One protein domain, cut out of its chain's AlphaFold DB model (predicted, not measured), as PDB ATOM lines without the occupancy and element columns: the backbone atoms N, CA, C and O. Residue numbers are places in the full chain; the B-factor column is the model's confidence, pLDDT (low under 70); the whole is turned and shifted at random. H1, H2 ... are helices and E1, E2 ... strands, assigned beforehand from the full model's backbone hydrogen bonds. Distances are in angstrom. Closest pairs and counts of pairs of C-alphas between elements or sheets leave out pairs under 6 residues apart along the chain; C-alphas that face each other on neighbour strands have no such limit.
ATOM      1  N   THR A   5     -18.646   5.550  42.982       94.25
ATOM      2  CA  THR A   5     -17.852   6.462  43.819       94.25
ATOM      3  C   THR A   5     -17.849   7.895  43.284       94.25
ATOM      4  O   THR A   5     -17.886   8.840  44.068       94.25
ATOM      5  N   GLN A   6     -17.822   8.073  41.960       92.81
ATOM      6  CA  GLN A   6     -17.835   9.399  41.339       92.81
ATOM      7  C   GLN A   6     -19.196  10.083  41.484       92.81
ATOM      8  O   GLN A   6     -19.247  11.263  41.826       92.81
ATOM      9  N   VAL A   7     -20.286   9.347  41.249       94.00
ATOM     10  CA  VAL A   7     -21.650   9.875  41.395       94.00
ATOM     11  C   VAL A   7     -21.928  10.222  42.853       94.00
ATOM     12  O   VAL A   7     -22.299  11.355  43.157       94.00
ATOM     13  N   GLU A   8     -21.678   9.288  43.772       95.94
ATOM     14  CA  GLU A   8     -21.888   9.524  45.198       95.94
ATOM     15  C   GLU A   8     -21.025  10.667  45.729       95.94
ATOM     16  O   GLU A   8     -21.518  11.501  46.487       95.94
ATOM     17  N   GLY A   9     -19.746  10.715  45.346       96.06
ATOM     18  CA  GLY A   9     -18.818  11.752  45.790       96.06
ATOM     19  C   GLY A   9     -19.264  13.146  45.362       96.06
ATOM     20  O   GLY A   9     -19.261  14.064  46.182       96.06
ATOM     21  N   LEU A  10     -19.712  13.289  44.112       95.62
ATOM     22  CA  LEU A  10     -20.235  14.551  43.597       95.62
ATOM     23  C   LEU A  10     -21.509  14.971  44.337       95.62
ATOM     24  O   LEU A  10     -21.556  16.069  44.882       95.62
ATOM     25  N   ILE A  11     -22.507  14.089  44.422       96.12
ATOM     26  CA  ILE A  11     -23.786  14.384  45.084       96.12
ATOM     27  C   ILE A  11     -23.564  14.761  46.557       96.12
ATOM     28  O   ILE A  11     -24.100  15.760  47.033       96.12
ATOM     29  N   LYS A  12     -22.717  14.012  47.275       97.12
ATOM     30  CA  LYS A  12     -22.352  14.301  48.672       97.12
ATOM     31  C   LYS A  12     -21.567  15.610  48.821       97.12
ATOM     32  O   LYS A  12     -21.668  16.247  49.868       97.12
ATOM     33  N   SER A  13     -20.766  16.010  47.830       97.38
ATOM     34  CA  SER A  13     -20.090  17.319  47.833       97.38
ATOM     35  C   SER A  13     -21.098  18.450  47.674       97.38
ATOM     36  O   SER A  13     -21.163  19.326  48.529       97.38
ATOM     37  N   LEU A  14     -21.950  18.374  46.650       96.50
ATOM     38  CA  LEU A  14     -22.943  19.408  46.352       96.50
ATOM     39  C   LEU A  14     -23.960  19.565  47.488       96.50
ATOM     40  O   LEU A  14     -24.298  20.679  47.875       96.50
ATOM     41  N   TYR A  15     -24.393  18.460  48.097       97.00
ATOM     42  CA  TYR A  15     -25.281  18.517  49.258       97.00
ATOM     43  C   TYR A  15     -24.638  19.216  50.466       97.00
ATOM     44  O   TYR A  15     -25.312  19.928  51.206       97.00
ATOM     45  N   ARG A  16     -23.320  19.064  50.641       96.75
ATOM     46  CA  ARG A  16     -22.555  19.775  51.674       96.75
ATOM     47  C   ARG A  16     -22.445  21.266  51.387       96.75
ATOM     48  O   ARG A  16     -22.529  22.063  52.311       96.75
ATOM     49  N   GLU A  17     -22.257  21.634  50.124       96.25
ATOM     50  CA  GLU A  17     -22.214  23.033  49.680       96.25
ATOM     51  C   GLU A  17     -23.554  23.744  49.922       96.25
ATOM     52  O   GLU A  17     -23.568  24.924  50.263       96.25
ATOM     53  N   LEU A  18     -24.669  23.007  49.870       94.38
ATOM     54  CA  LEU A  18     -25.999  23.481  50.271       94.38
ATOM     55  C   LEU A  18     -26.201  23.596  51.796       94.38
ATOM     56  O   LEU A  18     -27.278  23.987  52.241       94.38
ATOM     57  N   GLY A  19     -25.194  23.247  52.602       94.88
ATOM     58  CA  GLY A  19     -25.262  23.241  54.065       94.88
ATOM     59  C   GLY A  19     -25.816  21.949  54.678       94.88
ATOM     60  O   GLY A  19     -25.965  21.880  55.896       94.88
ATOM     61  N   GLY A  20     -26.108  20.923  53.872       94.06
ATOM     62  CA  GLY A  20     -26.553  19.613  54.353       94.06
ATOM     63  C   GLY A  20     -25.409  18.745  54.888       94.06
ATOM     64  O   GLY A  20     -24.239  18.935  54.540       94.06
ATOM     65  N   HIS A  21     -25.722  17.739  55.710       96.44
ATOM     66  CA  HIS A  21     -24.726  16.762  56.151       96.44
ATOM     67  C   HIS A  21     -24.692  15.566  55.189       96.44
ATOM     68  O   HIS A  21     -25.688  14.864  55.057       96.44
ATOM     69  N   PRO A  22     -23.555  15.235  54.543       95.75
ATOM     70  CA  PRO A  22     -23.487  14.118  53.592       95.75
ATOM     71  C   PRO A  22     -23.934  12.758  54.145       95.75
ATOM     72  O   PRO A  22     -24.349  11.896  53.376       95.75
ATOM     73  N   ALA A  23     -23.837  12.568  55.466       95.69
ATOM     74  CA  ALA A  23     -24.310  11.375  56.162       95.69
ATOM     75  C   ALA A  23     -25.844  11.241  56.166       95.69
ATOM     76  O   ALA A  23     -26.350  10.138  56.353       95.69
ATOM     77  N   ASP A  24     -26.578  12.330  55.922       96.62
ATOM     78  CA  ASP A  24     -28.032  12.296  55.788       96.62
ATOM     79  C   ASP A  24     -28.460  11.593  54.499       96.62
ATOM     80  O   ASP A  24     -29.577  11.094  54.435       96.62
ATOM     81  N   LEU A  25     -27.599  11.527  53.476       96.81
ATOM     82  CA  LEU A  25     -27.876  10.822  52.222       96.81
ATOM     83  C   LEU A  25     -27.615   9.321  52.400       96.81
ATOM     84  O   LEU A  25     -26.538   8.812  52.078       96.81
ATOM     85  N   ILE A  26     -28.605   8.615  52.945       96.75
ATOM     86  CA  ILE A  26     -28.487   7.203  53.335       96.75
ATOM     87  C   ILE A  26     -28.462   6.241  52.145       96.75
ATOM     88  O   ILE A  26     -27.983   5.116  52.279       96.75
ATOM     89  N   GLN A  27     -28.976   6.657  50.985       96.69
ATOM     90  CA  GLN A  27     -28.955   5.848  49.773       96.69
ATOM     91  C   GLN A  27     -28.852   6.728  48.531       96.69
ATOM     92  O   GLN A  27     -29.570   7.714  48.392       96.69
ATOM     93  N   ILE A  28     -27.981   6.329  47.610       97.00
ATOM     94  CA  ILE A  28     -27.920   6.834  46.240       97.00
ATOM     95  C   ILE A  28     -27.938   5.591  45.360       97.00
ATOM     96  O   ILE A  28     -27.147   4.675  45.593       97.00
ATOM     97  N   LYS A  29     -28.851   5.512  44.392       96.69
ATOM     98  CA  LYS A  29     -28.915   4.363  43.481       96.69
ATOM     99  C   LYS A  29     -29.318   4.783  42.067       96.69
ATOM    100  O   LYS A  29     -30.089   5.732  41.923       96.69
ATOM    101  N   PRO A  30     -28.830   4.083  41.033       96.81
ATOM    102  CA  PRO A  30     -29.299   4.283  39.671       96.81
ATOM    103  C   PRO A  30     -30.759   3.831  39.517       96.81
ATOM    104  O   PRO A  30     -31.186   2.861  40.148       96.81
ATOM    105  N   ILE A  31     -31.505   4.528  38.661       96.06
ATOM    106  CA  ILE A  31     -32.854   4.181  38.209       96.06
ATOM    107  C   ILE A  31     -32.801   3.922  36.700       96.06
ATOM    108  O   ILE A  31     -32.131   4.647  35.958       96.06
ATOM    109  N   ASP A  32     -33.485   2.861  36.266       88.88
ATOM    110  CA  ASP A  32     -33.544   2.420  34.868       88.88
ATOM    111  C   ASP A  32     -32.155   2.207  34.234       88.88
ATOM    112  O   ASP A  32     -31.873   2.640  33.118       88.88
ATOM    113  N   GLY A  33     -31.261   1.536  34.971       87.19
ATOM    114  CA  GLY A  33     -29.919   1.174  34.516       87.19
ATOM    115  C   GLY A  33     -28.951   0.855  35.660       87.19
ATOM    116  O   GLY A  33     -29.335   0.754  36.825       87.19
ATOM    117  N   GLY A  34     -27.679   0.686  35.310       90.25
ATOM    118  CA  GLY A  34     -26.537   0.643  36.216       90.25
ATOM    119  C   GLY A  34     -25.875   2.013  36.364       90.25
ATOM    120  O   GLY A  34     -26.260   2.996  35.739       90.25
ATOM    121  N   TRP A  35     -24.846   2.100  37.205       90.25
ATOM    122  CA  TRP A  35     -24.146   3.359  37.489       90.25
ATOM    123  C   TRP A  35     -23.585   4.069  36.250       90.25
ATOM    124  O   TRP A  35     -23.476   5.294  36.242       90.25
ATOM    125  N   ASP A  36     -23.254   3.301  35.218       85.88
ATOM    126  CA  ASP A  36     -22.664   3.733  33.958       85.88
ATOM    127  C   ASP A  36     -23.690   4.178  32.903       85.88
ATOM    128  O   ASP A  36     -23.316   4.913  31.983       85.88
ATOM    129  N   ASN A  37     -24.956   3.756  33.019       87.31
ATOM    130  CA  ASN A  37     -25.978   3.990  31.997       87.31
ATOM    131  C   ASN A  37     -27.383   4.363  32.508       87.31
ATOM    132  O   ASN A  37     -28.289   4.463  31.684       87.31
ATOM    133  N   ALA A  38     -27.562   4.606  33.807       91.94
ATOM    134  CA  ALA A  38     -28.839   5.017  34.392       91.94
ATOM    135  C   ALA A  38     -29.444   6.248  33.706       91.94
ATOM    136  O   ALA A  38     -28.718   7.151  33.286       91.94
ATOM    137  N   LEU A  39     -30.774   6.316  33.644       93.38
ATOM    138  CA  LEU A  39     -31.472   7.527  33.197       93.38
ATOM    139  C   LEU A  39     -31.443   8.614  34.278       93.38
ATOM    140  O   LEU A  39     -31.292   9.804  33.983       93.38
ATOM    141  N   SER A  40     -31.546   8.200  35.537       95.75
ATOM    142  CA  SER A  40     -31.480   9.076  36.700       95.75
ATOM    143  C   SER A  40     -30.926   8.345  37.920       95.75
ATOM    144  O   SER A  40     -30.716   7.131  37.914       95.75
ATOM    145  N   TYR A  41     -30.671   9.100  38.982       96.12
ATOM    146  CA  TYR A  41     -30.226   8.588  40.268       96.12
ATOM    147  C   TYR A  41     -31.206   9.042  41.347       96.12
ATOM    148  O   TYR A  41     -31.431  10.241  41.517       96.12
ATOM    149  N   GLU A  42     -31.778   8.089  42.083       97.62
ATOM    150  CA  GLU A  42     -32.610   8.375  43.254       97.62
ATOM    151  C   GLU A  42     -31.693   8.579  44.461       97.62
ATOM    152  O   GLU A  42     -30.851   7.730  44.776       97.62
ATOM    153  N   VAL A  43     -31.876   9.703  45.147       97.88
ATOM    154  CA  VAL A  43     -31.196  10.039  46.395       97.88
ATOM    155  C   VAL A  43     -32.227   9.997  47.512       97.88
ATOM    156  O   VAL A  43     -33.248  10.673  47.442       97.88
ATOM    157  N   THR A  44     -31.966   9.201  48.544       97.88
ATOM    158  CA  THR A  44     -32.824   9.074  49.728       97.88
ATOM    159  C   THR A  44     -32.112   9.642  50.944       97.88
ATOM    160  O   THR A  44     -30.953   9.304  51.210       97.88
ATOM    161  N   ARG A  45     -32.822  10.482  51.694       96.50
ATOM    162  CA  ARG A  45     -32.347  11.074  52.942       96.50
ATOM    163  C   ARG A  45     -32.748  10.220  54.159       96.50
ATOM    164  O   ARG A  45     -33.589   9.328  54.060       96.50
ATOM    165  N   ASN A  46     -32.127  10.450  55.314       96.19
ATOM    166  CA  ASN A  46     -32.389   9.763  56.585       96.19
ATOM    167  C   ASN A  46     -33.853   9.851  57.067       96.19
ATOM    168  O   ASN A  46     -34.351   8.904  57.677       96.19
ATOM    169  N   ASP A  47     -34.560  10.929  56.736       95.62
ATOM    170  CA  ASP A  47     -35.999  11.120  56.951       95.62
ATOM    171  C   ASP A  47     -36.877  10.348  55.942       95.62
ATOM    172  O   ASP A  47     -38.102  10.418  56.000       95.62
ATOM    173  N   LYS A  48     -36.249   9.554  55.062       95.38
ATOM    174  CA  LYS A  48     -36.837   8.752  53.978       95.38
ATOM    175  C   LYS A  48     -37.410   9.559  52.814       95.38
ATOM    176  O   LYS A  48     -37.940   8.934  51.890       95.38
ATOM    177  N   THR A  49     -37.274  10.886  52.824       96.44
ATOM    178  CA  THR A  49     -37.609  11.719  51.664       96.44
ATOM    179  C   THR A  49     -36.664  11.422  50.512       96.44
ATOM    180  O   THR A  49     -35.525  10.964  50.705       96.44
ATOM    181  N   ARG A  50     -37.150  11.641  49.292       96.69
ATOM    182  CA  ARG A  50     -36.418  11.283  48.078       96.69
ATOM    183  C   ARG A  50     -36.386  12.428  47.088       96.69
ATOM    184  O   ARG A  50     -37.282  13.261  47.042       96.69
ATOM    185  N   THR A  51     -35.345  12.430  46.273       97.25
ATOM    186  CA  THR A  51     -35.239  13.273  45.084       97.25
ATOM    187  C   THR A  51     -34.565  12.493  43.960       97.25
ATOM    188  O   THR A  51     -33.932  11.459  44.199       97.25
ATOM    189  N   SER A  52     -34.711  12.975  42.731       96.88
ATOM    190  CA  SER A  52     -34.121  12.378  41.537       96.88
ATOM    191  C   SER A  52     -33.185  13.373  40.861       96.88
ATOM    192  O   SER A  52     -33.507  14.550  40.713       96.88
ATOM    193  N   ILE A  53     -32.030  12.883  40.418       95.75
ATOM    194  CA  ILE A  53     -31.046  13.645  39.645       95.75
ATOM    195  C   ILE A  53     -30.932  13.000  38.269       95.75
ATOM    196  O   ILE A  53     -30.669  11.798  38.180       95.75
ATOM    197  N   HIS A  54     -31.124  13.767  37.196       94.88
ATOM    198  CA  HIS A  54     -30.987  13.223  35.851       94.88
ATOM    199  C   HIS A  54     -29.518  12.973  35.516       94.88
ATOM    200  O   HIS A  54     -28.613  13.702  35.930       94.88
ATOM    201  N   ARG A  55     -29.256  11.921  34.732       92.12
ATOM    202  CA  ARG A  55     -27.897  11.639  34.264       92.12
ATOM    203  C   ARG A  55     -27.339  12.767  33.392       92.12
ATOM    204  O   ARG A  55     -26.139  13.016  33.462       92.12
ATOM    205  N   SER A  56     -28.178  13.435  32.598       93.00
ATOM    206  CA  SER A  56     -27.769  14.587  31.783       93.00
ATOM    207  C   SER A  56     -27.110  15.667  32.634       93.00
ATOM    208  O   SER A  56     -26.008  16.089  32.316       93.00
ATOM    209  N   ASP A  57     -27.699  16.011  33.780       92.69
ATOM    210  CA  ASP A  57     -27.195  17.072  34.663       92.69
ATOM    211  C   ASP A  57     -25.808  16.715  35.212       92.69
ATOM    212  O   ASP A  57     -24.915  17.552  35.355       92.69
ATOM    213  N   LEU A  58     -25.598  15.423  35.476       88.88
ATOM    214  CA  LEU A  58     -24.295  14.890  35.830       88.88
ATOM    215  C   LEU A  58     -23.330  15.024  34.649       88.88
ATOM    216  O   LEU A  58     -22.280  15.644  34.821       88.88
ATOM    217  N   ASP A  59     -23.651  14.465  33.483       87.38
ATOM    218  CA  ASP A  59     -22.775  14.432  32.303       87.38
ATOM    219  C   ASP A  59     -22.393  15.846  31.813       87.38
ATOM    220  O   ASP A  59     -21.210  16.092  31.554       87.38
ATOM    221  N   ASP A  60     -23.336  16.789  31.840       90.00
ATOM    222  CA  ASP A  60     -23.166  18.199  31.456       90.00
ATOM    223  C   ASP A  60     -22.471  19.045  32.537       90.00
ATOM    224  O   ASP A  60     -22.110  20.199  32.301       90.00
ATOM    225  N   ARG A  61     -22.217  18.457  33.717       87.00
ATOM    226  CA  ARG A  61     -21.681  19.143  34.907       87.00
ATOM    227  C   ARG A  61     -22.553  20.323  35.340       87.00
ATOM    228  O   ARG A  61     -22.041  21.323  35.850       87.00
ATOM    229  N   ASP A  62     -23.863  20.188  35.175       93.81
ATOM    230  CA  ASP A  62     -24.844  21.158  35.636       93.81
ATOM    231  C   ASP A  62     -25.069  21.005  37.147       93.81
ATOM    232  O   ASP A  62     -26.079  20.500  37.642       93.81
ATOM    233  N   ASN A  63     -24.064  21.445  37.904       93.50
ATOM    234  CA  ASN A  63     -24.087  21.412  39.361       93.50
ATOM    235  C   ASN A  63     -25.272  22.198  39.931       93.50
ATOM    236  O   ASN A  63     -25.769  21.843  40.997       93.50
ATOM    237  N   GLN A  64     -25.733  23.238  39.229       93.62
ATOM    238  CA  GLN A  64     -26.856  24.052  39.671       93.62
ATOM    239  C   GLN A  64     -28.154  23.240  39.638       93.62
ATOM    240  O   GLN A  64     -28.872  23.220  40.637       93.62
ATOM    241  N   SER A  65     -28.427  22.532  38.542       93.88
ATOM    242  CA  SER A  65     -29.603  21.658  38.436       93.88
ATOM    243  C   SER A  65     -29.566  20.530  39.469       93.88
ATOM    244  O   SER A  65     -30.557  20.293  40.161       93.88
ATOM    245  N   ILE A  66     -28.396  19.918  39.688       94.25
ATOM    246  CA  ILE A  66     -28.225  18.899  40.734       94.25
ATOM    247  C   ILE A  66     -28.534  19.477  42.125       94.25
ATOM    248  O   ILE A  66     -29.238  18.852  42.920       94.25
ATOM    249  N   MET A  67     -28.020  20.670  42.433       95.00
ATOM    250  CA  MET A  67     -28.279  21.347  43.704       95.00
ATOM    251  C   MET A  67     -29.762  21.685  43.892       95.00
ATOM    252  O   MET A  67     -30.286  21.499  44.989       95.00
ATOM    253  N   VAL A  68     -30.455  22.129  42.840       95.06
ATOM    254  CA  VAL A  68     -31.902  22.385  42.882       95.06
ATOM    255  C   VAL A  68     -32.663  21.104  43.224       95.06
ATOM    256  O   VAL A  68     -33.470  21.116  44.155       95.06
ATOM    257  N   SER A  69     -32.357  19.978  42.573       94.56
ATOM    258  CA  SER A  69     -32.972  18.688  42.917       94.56
ATOM    259  C   SER A  69     -32.710  18.294  44.374       94.56
ATOM    260  O   SER A  69     -33.612  17.815  45.062       94.56
ATOM    261  N   LEU A  70     -31.502  18.547  44.888       93.62
ATOM    262  CA  LEU A  70     -31.125  18.278  46.282       93.62
ATOM    263  C   LEU A  70     -31.805  19.195  47.314       93.62
ATOM    264  O   LEU A  70     -31.755  18.906  48.510       93.62
ATOM    265  N   GLN A  71     -32.453  20.281  46.896       93.31
ATOM    266  CA  GLN A  71     -33.300  21.101  47.770       93.31
ATOM    267  C   GLN A  71     -34.761  20.631  47.776       93.31
ATOM    268  O   GLN A  71     -35.492  20.929  48.717       93.31
ATOM    269  N   GLN A  72     -35.179  19.880  46.757       91.00
ATOM    270  CA  GLN A  72     -36.571  19.503  46.492       91.00
ATOM    271  C   GLN A  72     -36.928  18.096  46.994       91.00
ATOM    272  O   GLN A  72     -37.737  17.405  46.382       91.00
ATOM    273  N   PHE A  73     -36.322  17.651  48.097       87.50
ATOM    274  CA  PHE A  73     -36.698  16.377  48.712       87.50
ATOM    275  C   PHE A  73     -38.201  16.350  49.031       87.50
ATOM    276  O   PHE A  73     -38.718  17.275  49.660       87.50
TER     277      PHE A  73
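What this domain is: This is residues 5 to 73 of the 74 residues of an uncharacterized protein of Nitrospira sp. ST-bin5 (UniProt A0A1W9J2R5). A three-stranded antiparallel sheet has two helices over one face: H1 lies slantwise over E1 and E2, H3 runs along E3, and residues 11 to 15 of H1 pack on H3, the two helices about perpendicular, while the short H2 sits at the end of the sheet where E3 finishes. The printed part has 69 residues, with three named helices and three named strands in the order H1 E1 E2 E3 H2 H3. The sheet's order is E1 - E2 - E3, a meander, each strand the antiparallel neighbour of the one before; the class is mixed, helices and strands, in two layers. The whole is compact, with a radius of gyration of the C-alphas of 10.8 A and spans of 28 by 22 by 21 A.

How they stand to each other: H1, residues 5 to 17, is on the sheet of E1, residues 25 to 31, E2, residues 40 to 45, and E3, residues 50 to 54, at a height over the sheet of 8.9 A. Its closest C-alpha to E1 is that of Glu 8, 6.7 A from that of Ile 28. E1 and E2 form a hairpin, with N 29 and O 42 at 3.0 A, within hydrogen-bond range. E2 and E3 form another, with N 43 and O 51 at 2.9 A. H2, residues 55 to 59, only grazes the sheet. H3, residues 63 to 71, lies over E3 on the same face as H1, at a height over the sheet of 8.8 A; the closest C-alphas of E3 and H3, those of Ile 53 and Ile 66, are 6.1 A apart. H1, with residues 11 to 15 alone, touches H3, about perpendicular at 71 degrees, only just beyond steep; the closest C-alphas, of Leu 14 and Met 67, are 6.3 A apart. H2 and H3 touch only at the corner, the C-alphas of Asp 57 and Ser 65 being closest at 6.4 A. In H1, H2 and H3 every O i to N i+4 pair is within hydrogen-bond range.

Where its parts are: H1 begins at C-alpha 5 (-17.852, 6.462, 43.819) and is 18.1 A long. E1 is 16.3 A, E2 16.4 A, E3 13.5 A and H2 6.2 A long. H3, 12.5 A long, ends at C-alpha 71 (-33.300, 21.101, 47.770).

The domain as a whole: The two C-alphas farthest apart, those of Gly 19 and Gly 33, are 29.8 A apart. The printed part has no cut and no long link, and no printed residue is under 70 in pLDDT.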